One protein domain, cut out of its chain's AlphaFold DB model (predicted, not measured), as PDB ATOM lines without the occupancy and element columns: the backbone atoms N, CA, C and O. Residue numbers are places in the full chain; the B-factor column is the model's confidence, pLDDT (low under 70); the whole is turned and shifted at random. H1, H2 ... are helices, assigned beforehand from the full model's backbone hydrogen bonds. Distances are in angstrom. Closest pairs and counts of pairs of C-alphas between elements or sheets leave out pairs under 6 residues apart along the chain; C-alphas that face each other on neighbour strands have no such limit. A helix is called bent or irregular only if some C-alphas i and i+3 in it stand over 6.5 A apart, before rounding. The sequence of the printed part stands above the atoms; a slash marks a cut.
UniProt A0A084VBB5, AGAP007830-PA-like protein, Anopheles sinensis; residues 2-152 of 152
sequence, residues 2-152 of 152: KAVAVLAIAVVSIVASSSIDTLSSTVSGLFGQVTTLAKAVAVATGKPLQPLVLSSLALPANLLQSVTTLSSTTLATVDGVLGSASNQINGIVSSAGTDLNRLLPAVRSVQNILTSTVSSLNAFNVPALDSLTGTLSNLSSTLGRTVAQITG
ATOM      1  N   LYS A   2     -52.014  22.595 -38.335       45.97
ATOM      2  CA  LYS A   2     -51.277  22.195 -39.562       45.97
ATOM      3  C   LYS A   2     -51.749  20.878 -40.217       45.97
ATOM      4  O   LYS A   2     -51.784  20.799 -41.436       45.97
ATOM      5  N   ALA A   3     -52.163  19.877 -39.436       39.78
ATOM      6  CA  ALA A   3     -52.602  18.579 -39.971       39.78
ATOM      7  C   ALA A   3     -53.928  18.643 -40.761       39.78
ATOM      8  O   ALA A   3     -54.087  17.937 -41.750       39.78
ATOM      9  N   VAL A   4     -54.851  19.531 -40.370       39.94
ATOM     10  CA  VAL A   4     -56.140  19.716 -41.065       39.94
ATOM     11  C   VAL A   4     -55.934  20.389 -42.424       39.94
ATOM     12  O   VAL A   4     -56.582  20.017 -43.392       39.94
ATOM     13  N   ALA A   5     -54.980  21.322 -42.523       37.06
ATOM     14  CA  ALA A   5     -54.637  21.971 -43.786       37.06
ATOM     15  C   ALA A   5     -53.980  20.998 -44.780       37.06
ATOM     16  O   ALA A   5     -54.341  20.994 -45.950       37.06
ATOM     17  N   VAL A   6     -53.070  20.130 -44.322       37.09
ATOM     18  CA  VAL A   6     -52.427  19.119 -45.185       37.09
ATOM     19  C   VAL A   6     -53.437  18.077 -45.667       37.09
ATOM     20  O   VAL A   6     -53.415  17.712 -46.839       37.09
ATOM     21  N   LEU A   7     -54.361  17.645 -44.803       33.00
ATOM     22  CA  LEU A   7     -55.418  16.710 -45.189       33.00
ATOM     23  C   LEU A   7     -56.424  17.356 -46.154       33.00
ATOM     24  O   LEU A   7     -56.798  16.728 -47.137       33.00
ATOM     25  N   ALA A   8     -56.808  18.617 -45.939       35.19
ATOM     26  CA  ALA A   8     -57.680  19.346 -46.859       35.19
ATOM     27  C   ALA A   8     -57.022  19.555 -48.233       35.19
ATOM     28  O   ALA A   8     -57.667  19.342 -49.253       35.19
ATOM     29  N   ILE A   9     -55.729  19.895 -48.276       42.09
ATOM     30  CA  ILE A   9     -54.973  20.050 -49.528       42.09
ATOM     31  C   ILE A   9     -54.819  18.700 -50.241       42.09
ATOM     32  O   ILE A   9     -55.020  18.629 -51.451       42.09
ATOM     33  N   ALA A  10     -54.523  17.618 -49.515       33.41
ATOM     34  CA  ALA A  10     -54.422  16.278 -50.088       33.41
ATOM     35  C   ALA A  10     -55.772  15.775 -50.629       33.41
ATOM     36  O   ALA A  10     -55.824  15.264 -51.743       33.41
ATOM     37  N   VAL A  11     -56.874  15.976 -49.900       39.91
ATOM     38  CA  VAL A  11     -58.223  15.587 -50.345       39.91
ATOM     39  C   VAL A  11     -58.669  16.423 -51.547       39.91
ATOM     40  O   VAL A  11     -59.168  15.860 -52.516       39.91
ATOM     41  N   VAL A  12     -58.423  17.738 -51.552       43.44
ATOM     42  CA  VAL A  12     -58.705  18.600 -52.715       43.44
ATOM     43  C   VAL A  12     -57.879  18.174 -53.932       43.44
ATOM     44  O   VAL A  12     -58.410  18.121 -55.037       43.44
ATOM     45  N   SER A  13     -56.613  17.797 -53.735       43.72
ATOM     46  CA  SER A  13     -55.728  17.364 -54.826       43.72
ATOM     47  C   SER A  13     -56.119  15.991 -55.386       43.72
ATOM     48  O   SER A  13     -56.080  15.792 -56.598       43.72
ATOM     49  N   ILE A  14     -56.548  15.052 -54.536       49.00
ATOM     50  CA  ILE A  14     -56.997  13.709 -54.949       49.00
ATOM     51  C   ILE A  14     -58.348  13.782 -55.675       49.00
ATOM     52  O   ILE A  14     -58.506  13.157 -56.720       49.00
ATOM     53  N   VAL A  15     -59.298  14.579 -55.171       51.66
ATOM     54  CA  VAL A  15     -60.624  14.751 -55.796       51.66
ATOM     55  C   VAL A  15     -60.524  15.510 -57.123       51.66
ATOM     56  O   VAL A  15     -61.224  15.176 -58.080       51.66
ATOM     57  N   ALA A  16     -59.632  16.503 -57.219       54.91
ATOM     58  CA  ALA A  16     -59.338  17.157 -58.491       54.91
ATOM     59  C   ALA A  16     -58.723  16.171 -59.498       54.91
ATOM     60  O   ALA A  16     -59.142  16.151 -60.651       54.91
ATOM     61  N   SER A  17     -57.805  15.304 -59.057       59.94
ATOM     62  CA  SER A  17     -57.154  14.311 -59.926       59.94
ATOM     63  C   SER A  17     -58.145  13.282 -60.485       59.94
ATOM     64  O   SER A  17     -58.194  13.091 -61.694       59.94
ATOM     65  N   SER A  18     -59.021  12.706 -59.651       64.88
ATOM     66  CA  SER A  18     -60.022  11.728 -60.112       64.88
ATOM     67  C   SER A  18     -61.075  12.331 -61.050       64.88
ATOM     68  O   SER A  18     -61.542  11.670 -61.981       64.88
ATOM     69  N   SER A  19     -61.439  13.596 -60.828       69.19
ATOM     70  CA  SER A  19     -62.363  14.331 -61.700       69.19
ATOM     71  C   SER A  19     -61.723  14.649 -63.054       69.19
ATOM     72  O   SER A  19     -62.370  14.515 -64.088       69.19
ATOM     73  N   ILE A  20     -60.439  15.025 -63.062       72.38
ATOM     74  CA  ILE A  20     -59.674  15.280 -64.289       72.38
ATOM     75  C   ILE A  20     -59.460  13.984 -65.081       72.38
ATOM     76  O   ILE A  20     -59.607  14.001 -66.301       72.38
ATOM     77  N   ASP A  21     -59.173  12.862 -64.418       75.75
ATOM     78  CA  ASP A  21     -59.020  11.558 -65.077       75.75
ATOM     79  C   ASP A  21     -60.328  11.097 -65.731       75.75
ATOM     80  O   ASP A  21     -60.333  10.635 -66.876       75.75
ATOM     81  N   THR A  22     -61.452  11.277 -65.032       77.56
ATOM     82  CA  THR A  22     -62.784  10.945 -65.553       77.56
ATOM     83  C   THR A  22     -63.120  11.821 -66.755       77.56
ATOM     84  O   THR A  22     -63.425  11.300 -67.826       77.56
ATOM     85  N   LEU A  23     -62.945  13.138 -66.626       78.25
ATOM     86  CA  LEU A  23     -63.140  14.093 -67.712       78.25
ATOM     87  C   LEU A  23     -62.252  13.772 -68.923       78.25
ATOM     88  O   LEU A  23     -62.714  13.795 -70.063       78.25
ATOM     89  N   SER A  24     -60.984  13.436 -68.686       78.12
ATOM     90  CA  SER A  24     -60.034  13.028 -69.723       78.12
ATOM     91  C   SER A  24     -60.509  11.779 -70.461       78.12
ATOM     92  O   SER A  24     -60.488  11.740 -71.695       78.12
ATOM     93  N   SER A  25     -61.007  10.784 -69.723       80.25
ATOM     94  CA  SER A  25     -61.595   9.573 -70.292       80.25
ATOM     95  C   SER A  25     -62.851   9.884 -71.110       80.25
ATOM     96  O   SER A  25     -62.963   9.437 -72.252       80.25
ATOM     97  N   THR A  26     -63.751  10.722 -70.586       82.69
ATOM     98  CA  THR A  26     -64.977  11.161 -71.266       82.69
ATOM     99  C   THR A  26     -64.659  11.871 -72.579       82.69
ATOM    100  O   THR A  26     -65.205  11.517 -73.626       82.69
ATOM    101  N   VAL A  27     -63.743  12.843 -72.555       80.75
ATOM    102  CA  VAL A  27     -63.327  13.593 -73.746       80.75
ATOM    103  C   VAL A  27     -62.630  12.673 -74.751       80.75
ATOM    104  O   VAL A  27     -62.942  12.723 -75.940       80.75
ATOM    105  N   SER A  28     -61.736  11.794 -74.293       81.19
ATOM    106  CA  SER A  28     -61.061  10.811 -75.152       81.19
ATOM    107  C   SER A  28     -62.048   9.844 -75.803       81.19
ATOM    108  O   SER A  28     -61.947   9.568 -77.000       81.19
ATOM    109  N   GLY A  29     -63.044   9.379 -75.048       83.25
ATOM    110  CA  GLY A  29     -64.125   8.532 -75.542       83.25
ATOM    111  C   GLY A  29     -64.970   9.240 -76.599       83.25
ATOM    112  O   GLY A  29     -65.175   8.689 -77.679       83.25
ATOM    113  N   LEU A  30     -65.385  10.482 -76.335       83.00
ATOM    114  CA  LEU A  30     -66.132  11.321 -77.275       83.00
ATOM    115  C   LEU A  30     -65.376  11.478 -78.602       83.00
ATOM    116  O   LEU A  30     -65.914  11.232 -79.681       83.00
ATOM    117  N   PHE A  31     -64.097  11.837 -78.521       82.69
ATOM    118  CA  PHE A  31     -63.216  11.969 -79.675       82.69
ATOM    119  C   PHE A  31     -63.050  10.658 -80.441       82.69
ATOM    120  O   PHE A  31     -63.112  10.641 -81.674       82.69
ATOM    121  N   GLY A  32     -62.876   9.548 -79.723       82.69
ATOM    122  CA  GLY A  32     -62.802   8.212 -80.304       82.69
ATOM    123  C   GLY A  32     -64.079   7.835 -81.053       82.69
ATOM    124  O   GLY A  32     -64.006   7.344 -82.181       82.69
ATOM    125  N   GLN A  33     -65.250   8.124 -80.481       85.25
ATOM    126  CA  GLN A  33     -66.554   7.881 -81.107       85.25
ATOM    127  C   GLN A  33     -66.739   8.727 -82.370       85.25
ATOM    128  O   GLN A  33     -67.078   8.191 -83.425       85.25
ATOM    129  N   VAL A  34     -66.454  10.030 -82.296       82.06
ATOM    130  CA  VAL A  34     -66.549  10.951 -83.439       82.06
ATOM    131  C   VAL A  34     -65.588  10.541 -84.558       82.06
ATOM    132  O   VAL A  34     -65.963  10.525 -85.731       82.06
ATOM    133  N   THR A  35     -64.373  10.123 -84.201       81.12
ATOM    134  CA  THR A  35     -63.385   9.609 -85.157       81.12
ATOM    135  C   THR A  35     -63.822   8.307 -85.799       81.12
ATOM    136  O   THR A  35     -63.669   8.133 -87.008       81.12
ATOM    137  N   THR A  36     -64.392   7.399 -85.012       83.69
ATOM    138  CA  THR A  36     -64.934   6.134 -85.510       83.69
ATOM    139  C   THR A  36     -66.070   6.389 -86.488       83.69
ATOM    140  O   THR A  36     -66.059   5.821 -87.576       83.69
ATOM    141  N   LEU A  37     -66.988   7.298 -86.157       82.00
ATOM    142  CA  LEU A  37     -68.078   7.680 -87.044       82.00
ATOM    143  C   LEU A  37     -67.550   8.268 -88.353       82.00
ATOM    144  O   LEU A  37     -67.928   7.799 -89.422       82.00
ATOM    145  N   ALA A  38     -66.636   9.240 -88.289       80.06
ATOM    146  CA  ALA A  38     -66.046   9.848 -89.480       80.06
ATOM    147  C   ALA A  38     -65.363   8.803 -90.380       80.06
ATOM    148  O   ALA A  38     -65.587   8.792 -91.590       80.06
ATOM    149  N   LYS A  39     -64.589   7.879 -89.795       80.62
ATOM    150  CA  LYS A  39     -63.967   6.762 -90.524       80.62
ATOM    151  C   LYS A  39     -65.005   5.812 -91.121       80.62
ATOM    152  O   LYS A  39     -64.859   5.428 -92.275       80.62
ATOM    153  N   ALA A  40     -66.047   5.454 -90.372       80.25
ATOM    154  CA  ALA A  40     -67.121   4.595 -90.861       80.25
ATOM    155  C   ALA A  40     -67.828   5.226 -92.064       80.25
ATOM    156  O   ALA A  40     -68.080   4.539 -93.050       80.25
ATOM    157  N   VAL A  41     -68.066   6.542 -92.036       76.56
ATOM    158  CA  VAL A  41     -68.663   7.250 -93.175       76.56
ATOM    159  C   VAL A  41     -67.700   7.290 -94.368       76.56
ATOM    160  O   VAL A  41     -68.114   7.043 -95.495       76.56
ATOM    161  N   ALA A  42     -66.404   7.520 -94.149       75.69
ATOM    162  CA  ALA A  42     -65.395   7.460 -95.211       75.69
ATOM    163  C   ALA A  42     -65.365   6.094 -95.914       75.69
ATOM    164  O   ALA A  42     -65.390   6.006 -97.139       75.69
ATOM    165  N   VAL A  43     -65.369   5.018 -95.123       79.31
ATOM    166  CA  VAL A  43     -65.389   3.641 -95.627       79.31
ATOM    167  C   VAL A  43     -66.691   3.362 -96.376       79.31
ATOM    168  O   VAL A  43     -66.648   2.867 -97.497       79.31
ATOM    169  N   ALA A  44     -67.839   3.726 -95.800       75.56
ATOM    170  CA  ALA A  44     -69.149   3.485 -96.404       75.56
ATOM    171  C   ALA A  44     -69.367   4.266 -97.712       75.56
ATOM    172  O   ALA A  44     -70.143   3.843 -98.563       75.56
ATOM    173  N   THR A  45     -68.681   5.396 -97.889       71.56
ATOM    174  CA  THR A  45     -68.772   6.242 -99.093       71.56
ATOM    175  C   THR A  45     -67.718   5.916-100.142       71.56
ATOM    176  O   THR A  45     -67.782   6.441-101.251       71.56
ATOM    177  N   GLY A  46     -66.727   5.087 -99.799       69.19
ATOM    178  CA  GLY A  46     -65.585   4.777-100.661       69.19
ATOM    179  C   GLY A  46     -64.669   5.973-100.952       69.19
ATOM    180  O   GLY A  46     -63.754   5.848-101.765       69.19
ATOM    181  N   LYS A  47     -64.887   7.131-100.312       70.50
ATOM    182  CA  LYS A  47     -64.084   8.342-100.506       70.50
ATOM    183  C   LYS A  47     -63.065   8.474 -99.366       70.50
ATOM    184  O   LYS A  47     -63.460   8.491 -98.197       70.50
ATOM    185  N   PRO A  48     -61.758   8.609 -99.659       66.56
ATOM    186  CA  PRO A  48     -60.785   8.915 -98.621       66.56
ATOM    187  C   PRO A  48     -61.071  10.312 -98.052       66.56
ATOM    188  O   PRO A  48     -61.183  11.282 -98.804       66.56
ATOM    189  N   LEU A  49     -61.167  10.429 -96.724       67.25
ATOM    190  CA  LEU A  49     -61.204  11.744 -96.081       67.25
ATOM    191  C   LEU A  49     -59.877  12.448 -96.324       67.25
ATOM    192  O   LEU A  49     -58.810  11.838 -96.220       67.25
ATOM    193  N   GLN A  50     -59.937  13.746 -96.605       67.31
ATOM    194  CA  GLN A  50     -58.716  14.525 -96.756       67.31
ATOM    195  C   GLN A  50     -57.886  14.485 -95.454       67.31
ATOM    196  O   GLN A  50     -58.460  14.566 -94.365       67.31
ATOM    197  N   PRO A  51     -56.544  14.434 -95.529       59.25
ATOM    198  CA  PRO A  51     -55.674  14.369 -94.352       59.25
ATOM    199  C   PRO A  51     -55.926  15.484 -93.325       59.25
ATOM    200  O   PRO A  51     -55.908  15.224 -92.126       59.25
ATOM    201  N   LEU A  52     -56.250  16.703 -93.786       52.56
ATOM    202  CA  LEU A  52     -56.584  17.834 -92.908       52.56
ATOM    203  C   LEU A  52     -57.815  17.573 -92.031       52.56
ATOM    204  O   LEU A  52     -57.874  18.056 -90.901       52.56
ATOM    205  N   VAL A  53     -58.789  16.802 -92.528       68.19
ATOM    206  CA  VAL A  53     -59.971  16.409 -91.756       68.19
ATOM    207  C   VAL A  53     -59.506  15.521 -90.607       68.19
ATOM    208  O   VAL A  53     -59.689  15.894 -89.458       68.19
ATOM    209  N   LEU A  54     -58.779  14.438 -90.888       64.62
ATOM    210  CA  LEU A  54     -58.281  13.497 -89.874       64.62
ATOM    211  C   LEU A  54     -57.422  14.162 -88.787       64.62
ATOM    212  O   LEU A  54     -57.601  13.856 -87.610       64.62
ATOM    213  N   SER A  55     -56.537  15.094 -89.150       64.06
ATOM    214  CA  SER A  55     -55.703  15.815 -88.177       64.06
ATOM    215  C   SER A  55     -56.518  16.697 -87.229       64.06
ATOM    216  O   SER A  55     -56.158  16.845 -86.067       64.06
ATOM    217  N   SER A  56     -57.635  17.257 -87.696       65.62
ATOM    218  CA  SER A  56     -58.525  18.078 -86.863       65.62
ATOM    219  C   SER A  56     -59.448  17.268 -85.943       65.62
ATOM    220  O   SER A  56     -60.051  17.839 -85.039       65.62
ATOM    221  N   LEU A  57     -59.529  15.946 -86.140       66.88
ATOM    222  CA  LEU A  57     -60.142  15.022 -85.182       66.88
ATOM    223  C   LEU A  57     -59.180  14.617 -84.054       66.88
ATOM    224  O   LEU A  57     -59.564  13.828 -83.198       66.88
ATOM    225  N   ALA A  58     -57.937  15.106 -84.029       69.62
ATOM    226  CA  ALA A  58     -57.017  14.819 -82.935       69.62
ATOM    227  C   ALA A  58     -57.322  15.681 -81.702       69.62
ATOM    228  O   ALA A  58     -57.674  16.857 -81.806       69.62
ATOM    229  N   LEU A  59     -57.144  15.086 -80.522       70.44
ATOM    230  CA  LEU A  59     -57.283  15.770 -79.243       70.44
ATOM    231  C   LEU A  59     -56.141  16.782 -79.045       70.44
ATOM    232  O   LEU A  59     -54.972  16.393 -79.126       70.44
ATOM    233  N   PRO A  60     -56.433  18.066 -78.774       70.50
ATOM    234  CA  PRO A  60     -55.390  19.046 -78.520       70.50
ATOM    235  C   PRO A  60     -54.717  18.786 -77.170       70.50
ATOM    236  O   PRO A  60     -55.381  18.662 -76.141       70.50
ATOM    237  N   ALA A  61     -53.382  18.777 -77.165       67.69
ATOM    238  CA  ALA A  61     -52.571  18.473 -75.981       67.69
ATOM    239  C   ALA A  61     -52.823  19.423 -74.790       67.69
ATOM    240  O   ALA A  61     -52.694  19.022 -73.638       67.69
ATOM    241  N   ASN A  62     -53.249  20.663 -75.056       68.50
ATOM    242  CA  ASN A  62     -53.451  21.700 -74.034       68.50
ATOM    243  C   ASN A  62     -54.860  21.694 -73.410       68.50
ATOM    244  O   ASN A  62     -55.167  22.518 -72.544       68.50
ATOM    245  N   LEU A  63     -55.742  20.793 -73.853       71.81
ATOM    246  CA  LEU A  63     -57.144  20.783 -73.436       71.81
ATOM    247  C   LEU A  63     -57.299  20.417 -71.957       71.81
ATOM    248  O   LEU A  63     -57.981  21.123 -71.218       71.81
ATOM    249  N   LEU A  64     -56.594  19.375 -71.508       69.06
ATOM    250  CA  LEU A  64     -56.603  18.941 -70.107       69.06
ATOM    251  C   LEU A  64     -56.006  19.999 -69.175       69.06
ATOM    252  O   LEU A  64     -56.483  20.207 -68.067       69.06
ATOM    253  N   GLN A  65     -54.994  20.716 -69.654       70.12
ATOM    254  CA  GLN A  65     -54.307  21.748 -68.886       70.12
ATOM    255  C   GLN A  65     -55.161  23.005 -68.686       70.12
ATOM    256  O   GLN A  65     -54.988  23.715 -67.704       70.12
ATOM    257  N   SER A  66     -56.108  23.264 -69.592       69.19
ATOM    258  CA  SER A  66     -57.047  24.383 -69.455       69.19
ATOM    259  C   SER A  66     -58.082  24.094 -68.360       69.19
ATOM    260  O   SER A  66     -58.373  24.956 -67.532       69.19
ATOM    261  N   VAL A  67     -58.569  22.850 -68.282       69.81
ATOM    262  CA  VAL A  67     -59.614  22.439 -67.327       69.81
ATOM    263  C   VAL A  67     -59.098  22.154 -65.914       69.81
ATOM    264  O   VAL A  67     -59.894  22.152 -64.979       69.81
ATOM    265  N   THR A  68     -57.786  21.987 -65.704       72.25
ATOM    266  CA  THR A  68     -57.216  21.811 -64.350       72.25
ATOM    267  C   THR A  68     -57.347  23.055 -63.468       72.25
ATOM    268  O   THR A  68     -57.219  22.960 -62.250       72.25
ATOM    269  N   THR A  69     -57.617  24.219 -64.064       74.06
ATOM    270  CA  THR A  69     -57.818  25.491 -63.347       74.06
ATOM    271  C   THR A  69     -59.251  25.686 -62.835       74.06
ATOM    272  O   THR A  69     -59.538  26.662 -62.141       74.06
ATOM    273  N   LEU A  70     -60.162  24.766 -63.165       76.75
ATOM    274  CA  LEU A  70     -61.572  24.824 -62.787       76.75
ATOM    275  C   LEU A  70     -61.805  24.382 -61.337       76.75
ATOM    276  O   LEU A  70     -61.109  23.523 -60.799       76.75
ATOM    277  N   SER A  71     -62.861  24.921 -60.722       80.19
ATOM    278  CA  SER A  71     -63.341  24.419 -59.431       80.19
ATOM    279  C   SER A  71     -63.899  22.996 -59.565       80.19
ATOM    280  O   SER A  71     -64.418  22.631 -60.622       80.19
ATOM    281  N   SER A  72     -63.865  22.203 -58.490       77.69
ATOM    282  CA  SER A  72     -64.414  20.836 -58.474       77.69
ATOM    283  C   SER A  72     -65.902  20.783 -58.847       77.69
ATOM    284  O   SER A  72     -66.328  19.873 -59.555       77.69
ATOM    285  N   THR A  73     -66.690  21.783 -58.446       78.50
ATOM    286  CA  THR A  73     -68.112  21.901 -58.811       78.50
ATOM    287  C   THR A  73     -68.296  22.164 -60.307       78.50
ATOM    288  O   THR A  73     -69.167  21.572 -60.949       78.50
ATOM    289  N   THR A  74     -67.461  23.032 -60.888       82.75
ATOM    290  CA  THR A  74     -67.473  23.296 -62.333       82.75
ATOM    291  C   THR A  74     -67.027  22.060 -63.110       82.75
ATOM    292  O   THR A  74     -67.687  21.697 -64.075       82.75
ATOM    293  N   LEU A  75     -65.972  21.375 -62.657       82.38
ATOM    294  CA  LEU A  75     -65.491  20.117 -63.237       82.38
ATOM    295  C   LEU A  75     -66.582  19.048 -63.265       82.38
ATOM    296  O   LEU A  75     -66.837  18.491 -64.325       82.38
ATOM    297  N   ALA A  76     -67.270  18.810 -62.146       81.88
ATOM    298  CA  ALA A  76     -68.356  17.832 -62.079       81.88
ATOM    299  C   ALA A  76     -69.513  18.179 -63.030       81.88
ATOM    300  O   ALA A  76     -70.100  17.302 -63.660       81.88
ATOM    301  N   THR A  77     -69.827  19.469 -63.173       86.00
ATOM    302  CA  THR A  77     -70.880  19.920 -64.091       86.00
ATOM    303  C   THR A  77     -70.462  19.740 -65.552       86.00
ATOM    304  O   THR A  77     -71.239  19.240 -66.363       86.00
ATOM    305  N   VAL A  78     -69.225  20.111 -65.890       86.44
ATOM    306  CA  VAL A  78     -68.643  19.944 -67.231       86.44
ATOM    307  C   VAL A  78     -68.572  18.466 -67.605       86.44
ATOM    308  O   VAL A  78     -68.976  18.104 -68.709       86.44
ATOM    309  N   ASP A  79     -68.129  17.612 -66.683       85.31
ATOM    310  CA  ASP A  79     -68.111  16.161 -66.868       85.31
ATOM    311  C   ASP A  79     -69.528  15.605 -67.064       85.31
ATOM    312  O   ASP A  79     -69.756  14.842 -67.995       85.31
ATOM    313  N   GLY A  80     -70.524  16.068 -66.301       85.75
ATOM    314  CA  GLY A  80     -71.925  15.684 -66.505       85.75
ATOM    315  C   GLY A  80     -72.474  16.064 -67.889       85.75
ATOM    316  O   GLY A  80     -73.154  15.262 -68.540       85.75
ATOM    317  N   VAL A  81     -72.151  17.268 -68.374       88.88
ATOM    318  CA  VAL A  81     -72.539  17.737 -69.715       88.88
ATOM    319  C   VAL A  81     -71.863  16.898 -70.804       88.88
ATOM    320  O   VAL A  81     -72.532  16.419 -71.721       88.88
ATOM    321  N   LEU A  82     -70.554  16.666 -70.692       87.75
ATOM    322  CA  LEU A  82     -69.792  15.876 -71.662       87.75
ATOM    323  C   LEU A  82     -70.147  14.389 -71.627       87.75
ATOM    324  O   LEU A  82     -70.227  13.760 -72.678       87.75
ATOM    325  N   GLY A  83     -70.395  13.831 -70.446       88.44
ATOM    326  CA  GLY A  83     -70.828  12.451 -70.260       88.44
ATOM    327  C   GLY A  83     -72.197  12.214 -70.892       88.44
ATOM    328  O   GLY A  83     -72.392  11.226 -71.599       88.44
ATOM    329  N   SER A  84     -73.121  13.166 -70.735       89.69
ATOM    330  CA  SER A  84     -74.420  13.132 -71.420       89.69
ATOM    331  C   SER A  84     -74.252  13.157 -72.942       89.69
ATOM    332  O   SER A  84     -74.816  12.308 -73.633       89.69
ATOM    333  N   ALA A  85     -73.419  14.064 -73.461       88.19
ATOM    334  CA  ALA A  85     -73.128  14.156 -74.890       88.19
ATOM    335  C   ALA A  85     -72.483  12.871 -75.439       88.19
ATOM    336  O   ALA A  85     -72.910  12.356 -76.472       88.19
ATOM    337  N   SER A  86     -71.501  12.316 -74.722       89.06
ATOM    338  CA  SER A  86     -70.825  11.058 -75.060       89.06
ATOM    339  C   SER A  86     -71.806   9.886 -75.114       89.06
ATOM    340  O   SER A  86     -71.812   9.126 -76.080       89.06
ATOM    341  N   ASN A  87     -72.712   9.771 -74.140       89.50
ATOM    342  CA  ASN A  87     -73.731   8.721 -74.137       89.50
ATOM    343  C   ASN A  87     -74.699   8.843 -75.323       89.50
ATOM    344  O   ASN A  87     -75.018   7.840 -75.965       89.50
ATOM    345  N   GLN A  88     -75.136  10.062 -75.655       89.75
ATOM    346  CA  GLN A  88     -76.000  10.294 -76.816       89.75
ATOM    347  C   GLN A  88     -75.288   9.960 -78.133       89.75
ATOM    348  O   GLN A  88     -75.859   9.282 -78.989       89.75
ATOM    349  N   ILE A  89     -74.035  10.398 -78.288       87.25
ATOM    350  CA  ILE A  89     -73.224  10.123 -79.479       87.25
ATOM    351  C   ILE A  89     -72.978   8.624 -79.618       87.25
ATOM    352  O   ILE A  89     -73.175   8.087 -80.704       87.25
ATOM    353  N   ASN A  90     -72.638   7.926 -78.534       87.81
ATOM    354  CA  ASN A  90     -72.482   6.475 -78.540       87.81
ATOM    355  C   ASN A  90     -73.756   5.765 -79.026       87.81
ATOM    356  O   ASN A  90     -73.694   4.928 -79.924       87.81
ATOM    357  N   GLY A  91     -74.926   6.154 -78.505       85.94
ATOM    358  CA  GLY A  91     -76.208   5.605 -78.951       85.94
ATOM    359  C   GLY A  91     -76.453   5.810 -80.450       85.94
ATOM    360  O   GLY A  91     -76.873   4.884 -81.145       85.94
ATOM    361  N   ILE A  92     -76.126   6.996 -80.972       86.62
ATOM    362  CA  ILE A  92     -76.246   7.312 -82.402       86.62
ATOM    363  C   ILE A  92     -75.270   6.485 -83.244       86.62
ATOM    364  O   ILE A  92     -75.681   5.896 -84.241       86.62
ATOM    365  N   VAL A  93     -73.996   6.418 -82.850       82.81
ATOM    366  CA  VAL A  93     -72.963   5.657 -83.571       82.81
ATOM    367  C   VAL A  93     -73.312   4.169 -83.592       82.81
ATOM    368  O   VAL A  93     -73.242   3.536 -84.644       82.81
ATOM    369  N   SER A  94     -73.760   3.622 -82.460       84.62
ATOM    370  CA  SER A  94     -74.195   2.229 -82.349       84.62
ATOM    371  C   SER A  94     -75.422   1.936 -83.222       84.62
ATOM    372  O   SER A  94     -75.458   0.917 -83.909       84.62
ATOM    373  N   SER A  95     -76.396   2.852 -83.266       84.19
ATOM    374  CA  SER A  95     -77.602   2.711 -84.094       84.19
ATOM    375  C   SER A  95     -77.329   2.843 -85.600       84.19
ATOM    376  O   SER A  95     -77.977   2.177 -86.415       84.19
ATOM    377  N   ALA A  96     -76.369   3.691 -85.979       83.12
ATOM    378  CA  ALA A  96     -75.999   3.915 -87.372       83.12
ATOM    379  C   ALA A  96     -75.268   2.712 -87.988       83.12
ATOM    380  O   ALA A  96     -75.482   2.398 -89.160       83.12
ATOM    381  N   GLY A  97     -74.434   2.026 -87.197       78.75
ATOM    382  CA  GLY A  97     -73.653   0.880 -87.656       78.75
ATOM    383  C   GLY A  97     -72.743   1.252 -88.829       78.75
ATOM    384  O   GLY A  97     -71.953   2.187 -88.740       78.75
ATOM    385  N   THR A  98     -72.856   0.516 -89.935       73.50
ATOM    386  CA  THR A  98     -72.116   0.763 -91.189       73.50
ATOM    387  C   THR A  98     -73.025   1.160 -92.356       73.50
ATOM    388  O   THR A  98     -72.556   1.301 -93.484       73.50
ATOM    389  N   ASP A  99     -74.326   1.342 -92.107       80.00
ATOM    390  CA  ASP A  99     -75.306   1.672 -93.140       80.00
ATOM    391  C   ASP A  99     -75.189   3.151 -93.522       80.00
ATOM    392  O   ASP A  99     -75.471   4.043 -92.719       80.00
ATOM    393  N   LEU A 100     -74.796   3.423 -94.768       72.94
ATOM    394  CA  LEU A 100     -74.565   4.780 -95.254       72.94
ATOM    395  C   LEU A 100     -75.796   5.689 -95.105       72.94
ATOM    396  O   LEU A 100     -75.655   6.860 -94.737       72.94
ATOM    397  N   ASN A 101     -76.999   5.144 -95.317       81.06
ATOM    398  CA  ASN A 101     -78.250   5.897 -95.188       81.06
ATOM    399  C   ASN A 101     -78.526   6.328 -93.743       81.06
ATOM    400  O   ASN A 101     -79.252   7.296 -93.518       81.06
ATOM    401  N   ARG A 102     -77.930   5.642 -92.762       83.94
ATOM    402  CA  ARG A 102     -78.023   5.974 -91.334       83.94
ATOM    403  C   ARG A 102     -76.819   6.766 -90.839       83.94
ATOM    404  O   ARG A 102     -76.966   7.596 -89.948       83.94
ATOM    405  N   LEU A 103     -75.647   6.572 -91.440       81.12
ATOM    406  CA  LEU A 103     -74.417   7.279 -91.087       81.12
ATOM    407  C   LEU A 103     -74.510   8.782 -91.365       81.12
ATOM    408  O   LEU A 103     -74.086   9.585 -90.539       81.12
ATOM    409  N   LEU A 104     -75.107   9.191 -92.486       82.06
ATOM    410  CA  LEU A 104     -75.253  10.613 -92.809       82.06
ATOM    411  C   LEU A 104     -76.145  11.382 -91.804       82.06
ATOM    412  O   LEU A 104     -75.703  12.415 -91.287       82.06
ATOM    413  N   PRO A 105     -77.366  10.912 -91.461       85.69
ATOM    414  CA  PRO A 105     -78.161  11.536 -90.405       85.69
ATOM    415  C   PRO A 105     -77.532  11.372 -89.015       85.69
ATOM    416  O   PRO A 105     -77.685  12.267 -88.179       85.69
ATOM    417  N   ALA A 106     -76.773  10.299 -88.768       86.12
ATOM    418  CA  ALA A 106     -76.009  10.137 -87.535       86.12
ATOM    419  C   ALA A 106     -74.945  11.227 -87.375       86.12
ATOM    420  O   ALA A 106     -74.897  11.864 -86.327       86.12
ATOM    421  N   VAL A 107     -74.159  11.529 -88.416       85.38
ATOM    422  CA  VAL A 107     -73.165  12.613 -88.361       85.38
ATOM    423  C   VAL A 107     -73.826  13.956 -88.060       85.38
ATOM    424  O   VAL A 107     -73.363  14.669 -87.172       85.38
ATOM    425  N   ARG A 108     -74.942  14.284 -88.724       86.62
ATOM    426  CA  ARG A 108     -75.693  15.521 -88.434       86.62
ATOM    427  C   ARG A 108     -76.205  15.566 -86.992       86.62
ATOM    428  O   ARG A 108     -76.148  16.609 -86.347       86.62
ATOM    429  N   SER A 109     -76.674  14.436 -86.469       90.50
ATOM    430  CA  SER A 109     -77.141  14.336 -85.082       90.50
ATOM    431  C   SER A 109     -75.996  14.545 -84.088       90.50
ATOM    432  O   SER A 109     -76.141  15.316 -83.142       90.50
ATOM    433  N   VAL A 110     -74.830  13.939 -84.339       88.25
ATOM    434  CA  VAL A 110     -73.611  14.154 -83.543       88.25
ATOM    435  C   VAL A 110     -73.169  15.617 -83.593       88.25
ATOM    436  O   VAL A 110     -72.861  16.189 -82.552       88.25
ATOM    437  N   GLN A 111     -73.199  16.265 -84.762       89.31
ATOM    438  CA  GLN A 111     -72.909  17.699 -84.868       89.31
ATOM    439  C   GLN A 111     -73.854  18.549 -84.017       89.31
ATOM    440  O   GLN A 111     -73.395  19.441 -83.308       89.31
ATOM    441  N   ASN A 112     -75.159  18.266 -84.049       90.62
ATOM    442  CA  ASN A 112     -76.135  18.988 -83.234       90.62
ATOM    443  C   ASN A 112     -75.862  18.811 -81.736       90.62
ATOM    444  O   ASN A 112     -75.906  19.790 -80.992       90.62
ATOM    445  N   ILE A 113     -75.515  17.594 -81.301       91.00
ATOM    446  CA  ILE A 113     -75.135  17.323 -79.908       91.00
ATOM    447  C   ILE A 113     -73.888  18.118 -79.528       91.00
ATOM    448  O   ILE A 113     -73.893  18.782 -78.495       91.00
ATOM    449  N   LEU A 114     -72.841  18.111 -80.356       89.12
ATOM    450  CA  LEU A 114     -71.611  18.862 -80.091       89.12
ATOM    451  C   LEU A 114     -71.876  20.371 -80.009       89.12
ATOM    452  O   LEU A 114     -71.416  21.021 -79.076       89.12
ATOM    453  N   THR A 115     -72.670  20.926 -80.925       91.00
ATOM    454  CA  THR A 115     -73.045  22.350 -80.915       91.00
ATOM    455  C   THR A 115     -73.879  22.713 -79.682       91.00
ATOM    456  O   THR A 115     -73.644  23.750 -79.056       91.00
ATOM    457  N   SER A 116     -74.818  21.850 -79.282       92.00
ATOM    458  CA  SER A 116     -75.585  22.032 -78.045       92.00
ATOM    459  C   SER A 116     -74.685  21.940 -76.813       92.00
ATOM    460  O   SER A 116     -74.829  22.738 -75.895       92.00
ATOM    461  N   THR A 117     -73.728  21.012 -76.809       90.00
ATOM    462  CA  THR A 117     -72.741  20.837 -75.734       90.00
ATOM    463  C   THR A 117     -71.884  22.089 -75.592       90.00
ATOM    464  O   THR A 117     -71.747  22.614 -74.493       90.00
ATOM    465  N   VAL A 118     -71.372  22.627 -76.702       90.38
ATOM    466  CA  VAL A 118     -70.633  23.899 -76.734       90.38
ATOM    467  C   VAL A 118     -71.483  25.044 -76.193       90.38
ATOM    468  O   VAL A 118     -70.995  25.824 -75.383       90.38
ATOM    469  N   SER A 119     -72.754  25.132 -76.592       91.44
ATOM    470  CA  SER A 119     -73.662  26.181 -76.110       91.44
ATOM    471  C   SER A 119     -73.893  26.082 -74.599       91.44
ATOM    472  O   SER A 119     -73.791  27.088 -73.901       91.44
ATOM    473  N   SER A 120     -74.120  24.870 -74.079       90.81
ATOM    474  CA  SER A 120     -74.240  24.617 -72.639       90.81
ATOM    475  C   SER A 120     -72.953  24.956 -71.884       90.81
ATOM    476  O   SER A 120     -73.014  25.542 -70.809       90.81
ATOM    477  N   LEU A 121     -71.786  24.624 -72.444       87.88
ATOM    478  CA  LEU A 121     -70.494  24.926 -71.829       87.88
ATOM    479  C   LEU A 121     -70.186  26.433 -71.830       87.88
ATOM    480  O   LEU A 121     -69.738  26.972 -70.820       87.88
ATOM    481  N   ASN A 122     -70.489  27.129 -72.927       88.62
ATOM    482  CA  ASN A 122     -70.338  28.580 -73.030       88.62
ATOM    483  C   ASN A 122     -71.275  29.326 -72.068       88.62
ATOM    484  O   ASN A 122     -70.908  30.385 -71.569       88.62
ATOM    485  N   ALA A 123     -72.448  28.768 -71.749       89.62
ATOM    486  CA  ALA A 123     -73.374  29.370 -70.789       89.62
ATOM    487  C   ALA A 123     -72.788  29.491 -69.367       89.62
ATOM    488  O   ALA A 123     -73.234  30.345 -68.600       89.62
ATOM    489  N   PHE A 124     -71.763  28.700 -69.017       84.88
ATOM    490  CA  PHE A 124     -71.047  28.858 -67.746       84.88
ATOM    491  C   PHE A 124     -70.148  30.102 -67.709       84.88
ATOM    492  O   PHE A 124     -69.771  30.523 -66.619       84.88
ATOM    493  N   ASN A 125     -69.823  30.706 -68.861       82.31
ATOM    494  CA  ASN A 125     -68.949  31.880 -68.982       82.31
ATOM    495  C   ASN A 125     -67.598  31.715 -68.258       82.31
ATOM    496  O   ASN A 125     -67.116  32.632 -67.592       82.31
ATOM    497  N   VAL A 126     -66.989  30.529 -68.363       83.44
ATOM    498  CA  VAL A 126     -65.707  30.219 -67.719       83.44
ATOM    499  C   VAL A 126     -64.589  30.175 -68.771       83.44
ATOM    500  O   VAL A 126     -64.579  29.239 -69.567       83.44
ATOM    501  N   PRO A 127     -63.601  31.094 -68.743       81.56
ATOM    502  CA  PRO A 127     -62.536  31.162 -69.757       81.56
ATOM    503  C   PRO A 127     -61.693  29.886 -69.872       81.56
ATOM    504  O   PRO A 127     -61.222  29.515 -70.942       81.56
ATOM    505  N   ALA A 128     -61.533  29.156 -68.768       79.38
ATOM    506  CA  ALA A 128     -60.839  27.871 -68.754       79.38
ATOM    507  C   ALA A 128     -61.531  26.785 -69.612       79.38
ATOM    508  O   ALA A 128     -60.910  25.770 -69.933       79.38
ATOM    509  N   LEU A 129     -62.792  26.998 -70.014       83.44
ATOM    510  CA  LEU A 129     -63.519  26.134 -70.947       83.44
ATOM    511  C   LEU A 129     -63.317  26.519 -72.415       83.44
ATOM    512  O   LEU A 129     -63.641  25.695 -73.264       83.44
ATOM    513  N   ASP A 130     -62.749  27.683 -72.737       85.06
ATOM    514  CA  ASP A 130     -62.627  28.168 -74.123       85.06
ATOM    515  C   ASP A 130     -61.848  27.192 -75.014       85.06
ATOM    516  O   ASP A 130     -62.229  26.913 -76.151       85.06
ATOM    517  N   SER A 131     -60.778  26.596 -74.479       82.62
ATOM    518  CA  SER A 131     -60.016  25.558 -75.182       82.62
ATOM    519  C   SER A 131     -60.875  24.328 -75.486       82.62
ATOM    520  O   SER A 131     -60.787  23.764 -76.578       82.62
ATOM    521  N   LEU A 132     -61.714  23.901 -74.538       82.75
ATOM    522  CA  LEU A 132     -62.605  22.752 -74.697       82.75
ATOM    523  C   LEU A 132     -63.732  23.069 -75.688       82.75
ATOM    524  O   LEU A 132     -63.975  22.289 -76.607       82.75
ATOM    525  N   THR A 133     -64.395  24.215 -75.549       87.88
ATOM    526  CA  THR A 133     -65.500  24.618 -76.428       87.88
ATOM    527  C   THR A 133     -65.013  24.885 -77.846       87.88
ATOM    528  O   THR A 133     -65.634  24.412 -78.799       87.88
ATOM    529  N   GLY A 134     -63.852  25.524 -78.009       86.69
ATOM    530  CA  GLY A 134     -63.183  25.681 -79.301       86.69
ATOM    531  C   GLY A 134     -62.840  24.336 -79.941       86.69
ATOM    532  O   GLY A 134     -63.047  24.136 -81.137       86.69
ATOM    533  N   THR A 135     -62.402  23.370 -79.138       84.06
ATOM    534  CA  THR A 135     -62.093  22.018 -79.610       84.06
ATOM    535  C   THR A 135     -63.336  21.258 -80.076       84.06
ATOM    536  O   THR A 135     -63.336  20.692 -81.168       84.06
ATOM    537  N   LEU A 136     -64.417  21.276 -79.295       86.44
ATOM    538  CA  LEU A 136     -65.690  20.653 -79.675       86.44
ATOM    539  C   LEU A 136     -66.315  21.328 -80.903       86.44
ATOM    540  O   LEU A 136     -66.871  20.652 -81.769       86.44
ATOM    541  N   SER A 137     -66.183  22.652 -81.005       88.06
ATOM    542  CA  SER A 137     -66.619  23.430 -82.167       88.06
ATOM    543  C   SER A 137     -65.835  23.046 -83.425       88.06
ATOM    544  O   SER A 137     -66.431  22.774 -84.469       88.06
ATOM    545  N   ASN A 138     -64.508  22.909 -83.316       85.50
ATOM    546  CA  ASN A 138     -63.669  22.403 -84.401       85.50
ATOM    547  C   ASN A 138     -64.086  20.989 -84.815       85.50
ATOM    548  O   ASN A 138     -64.233  20.735 -86.008       85.50
ATOM    549  N   LEU A 139     -64.366  20.102 -83.857       83.06
ATOM    550  CA  LEU A 139     -64.863  18.753 -84.137       83.06
ATOM    551  C   LEU A 139     -66.181  18.771 -84.921       83.06
ATOM    552  O   LEU A 139     -66.318  18.080 -85.933       83.06
ATOM    553  N   SER A 140     -67.134  19.598 -84.485       85.75
ATOM    554  CA  SER A 140     -68.420  19.791 -85.161       85.75
ATOM    555  C   SER A 140     -68.235  20.339 -86.583       85.75
ATOM    556  O   SER A 140     -68.823  19.820 -87.537       85.75
ATOM    557  N   SER A 141     -67.359  21.333 -86.759       86.94
ATOM    558  CA  SER A 141     -67.025  21.912 -88.067       86.94
ATOM    559  C   SER A 141     -66.388  20.880 -89.000       86.94
ATOM    560  O   SER A 141     -66.768  20.756 -90.166       86.94
ATOM    561  N   THR A 142     -65.462  20.080 -88.477       83.62
ATOM    562  CA  THR A 142     -64.784  19.014 -89.210       83.62
ATOM    563  C   THR A 142     -65.744  17.921 -89.652       83.62
ATOM    564  O   THR A 142     -65.694  17.522 -90.813       83.62
ATOM    565  N   LEU A 143     -66.672  17.488 -88.796       81.62
ATOM    566  CA  LEU A 143     -67.750  16.584 -89.209       81.62
ATOM    567  C   LEU A 143     -68.589  17.179 -90.348       81.62
ATOM    568  O   LEU A 143     -68.974  16.460 -91.267       81.62
ATOM    569  N   GLY A 144     -68.813  18.494 -90.340       81.69
ATOM    570  CA  GLY A 144     -69.541  19.187 -91.404       81.69
ATOM    571  C   GLY A 144     -68.794  19.153 -92.729       81.69
ATOM    572  O   GLY A 144     -69.391  18.883 -93.770       81.69
ATOM    573  N   ARG A 145     -67.472  19.346 -92.685       81.81
ATOM    574  CA  ARG A 145     -66.599  19.188 -93.855       81.81
ATOM    575  C   ARG A 145     -66.575  17.746 -94.352       81.81
ATOM    576  O   ARG A 145     -66.647  17.547 -95.559       81.81
ATOM    577  N   THR A 146     -66.533  16.759 -93.455       76.00
ATOM    578  CA  THR A 146     -66.642  15.334 -93.806       76.00
ATOM    579  C   THR A 146     -67.931  15.067 -94.578       76.00
ATOM    580  O   THR A 146     -67.878  14.538 -95.683       76.00
ATOM    581  N   VAL A 147     -69.081  15.504 -94.053       77.00
ATOM    582  CA  VAL A 147     -70.375  15.374 -94.745       77.00
ATOM    583  C   VAL A 147     -70.335  16.051 -96.112       77.00
ATOM    584  O   VAL A 147     -70.718  15.428 -97.096       77.00
ATOM    585  N   ALA A 148     -69.823  17.282 -96.195       79.50
ATOM    586  CA  ALA A 148     -69.738  18.019 -97.453       79.50
ATOM    587  C   ALA A 148     -68.844  17.328 -98.502       79.50
ATOM    588  O   ALA A 148     -69.211  17.294 -99.672       79.50
ATOM    589  N   GLN A 149     -67.713  16.734 -98.098       71.69
ATOM    590  CA  GLN A 149     -66.829  15.959 -98.989       71.69
ATOM    591  C   GLN A 149     -67.496  14.694 -99.535       71.69
ATOM    592  O   GLN A 149     -67.164  14.212-100.619       71.69
ATOM    593  N   ILE A 150     -68.420  14.134 -98.764       69.94
ATOM    594  CA  ILE A 150     -69.132  12.916 -99.121       69.94
ATOM    595  C   ILE A 150     -70.297  13.218-100.061       69.94
ATOM    596  O   ILE A 150     -70.465  12.508-101.053       69.94
ATOM    597  N   THR A 151     -71.093  14.243 -99.737       70.88
ATOM    598  CA  THR A 151     -72.316  14.599-100.473       70.88
ATOM    599  C   THR A 151     -72.072  15.459-101.710       70.88
ATOM    600  O   THR A 151     -72.984  15.580-102.522       70.88
ATOM    601  N   GLY A 152     -70.896  16.088-101.824       60.03
ATOM    602  CA  GLY A 152     -70.425  16.760-103.042       60.03
ATOM    603  C   GLY A 152     -69.779  15.786-104.014       60.03
ATOM    604  O   GLY A 152     -69.932  16.004-105.230       60.03
TER     605      GLY A 152
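What this domain is: This is residues 2 to 152 of the 152 residues of the protein "AGAP007830-PA-like protein" of Anopheles sinensis (UniProt A0A084VBB5). One very long helix, H1, runs the length of a bundle of four helices with H4, H5 and H6, and its residues 2 to 11 stick out as a free arm. The short H2 and H3 lie in the stretch that folds back along the side between H1 and H6. The printed part has 151 residues with six named helices, H1 to H6 in order, and no named strand: all helix. It is only just compact, close to loose, with a radius of gyration of the C-alphas of 17.4 A and spans of 66 by 26 by 25 A.

Where its parts are: H1, residues 2 to 45, measures 64.1 A from C-alpha 2 at (-51.277, 22.195, -39.562). H4, residues 72 to 96, measures 35.4 A; H5, residues 100 to 122, 32.8 A; H6, residues 127 to 151, 36.2 A, ending at C-alpha 151 (-72.316, 14.599, -100.473). H6 is only just irregular: C-alphas 128 and 131 are 6.9 A apart. H2 is residues 51 to 56 and H3 residues 63 to 67.

How they stand to each other: H1 touches H4, the same way at a shallow tilt of 22 degrees; their closest C-alphas, Leu 30 and Ser 86, are 5.2 A apart. H4 and H5 form a hairpin, closest at the C-alphas of Ala 96 and Arg 102, 4.9 A. H5 and H6 form another, closest at those of Gln 111 and Ser 140, 5.0 A. H4 and H6 are apart. H2 touches H6, the C-alphas of Val 53 and Thr 142 being closest at 6.0 A. H3 touches H6, closest at the C-alphas of Ser 66 and Ala 128, 5.2 A. Every O i to N i+4 pair is within hydrogen-bond range in H1, H2, H3 and H4; H5 has 18 of 19 and H6 19 of 21.

The domain as a whole: The C-alphas of Lys 2 and Gly 152, the two farthest apart, are 66.5 A apart. The printed part has no cut and no long link. Its mean pLDDT is 76.1; 37 residues are under 70, among them 2 to 19 and 48 to 58.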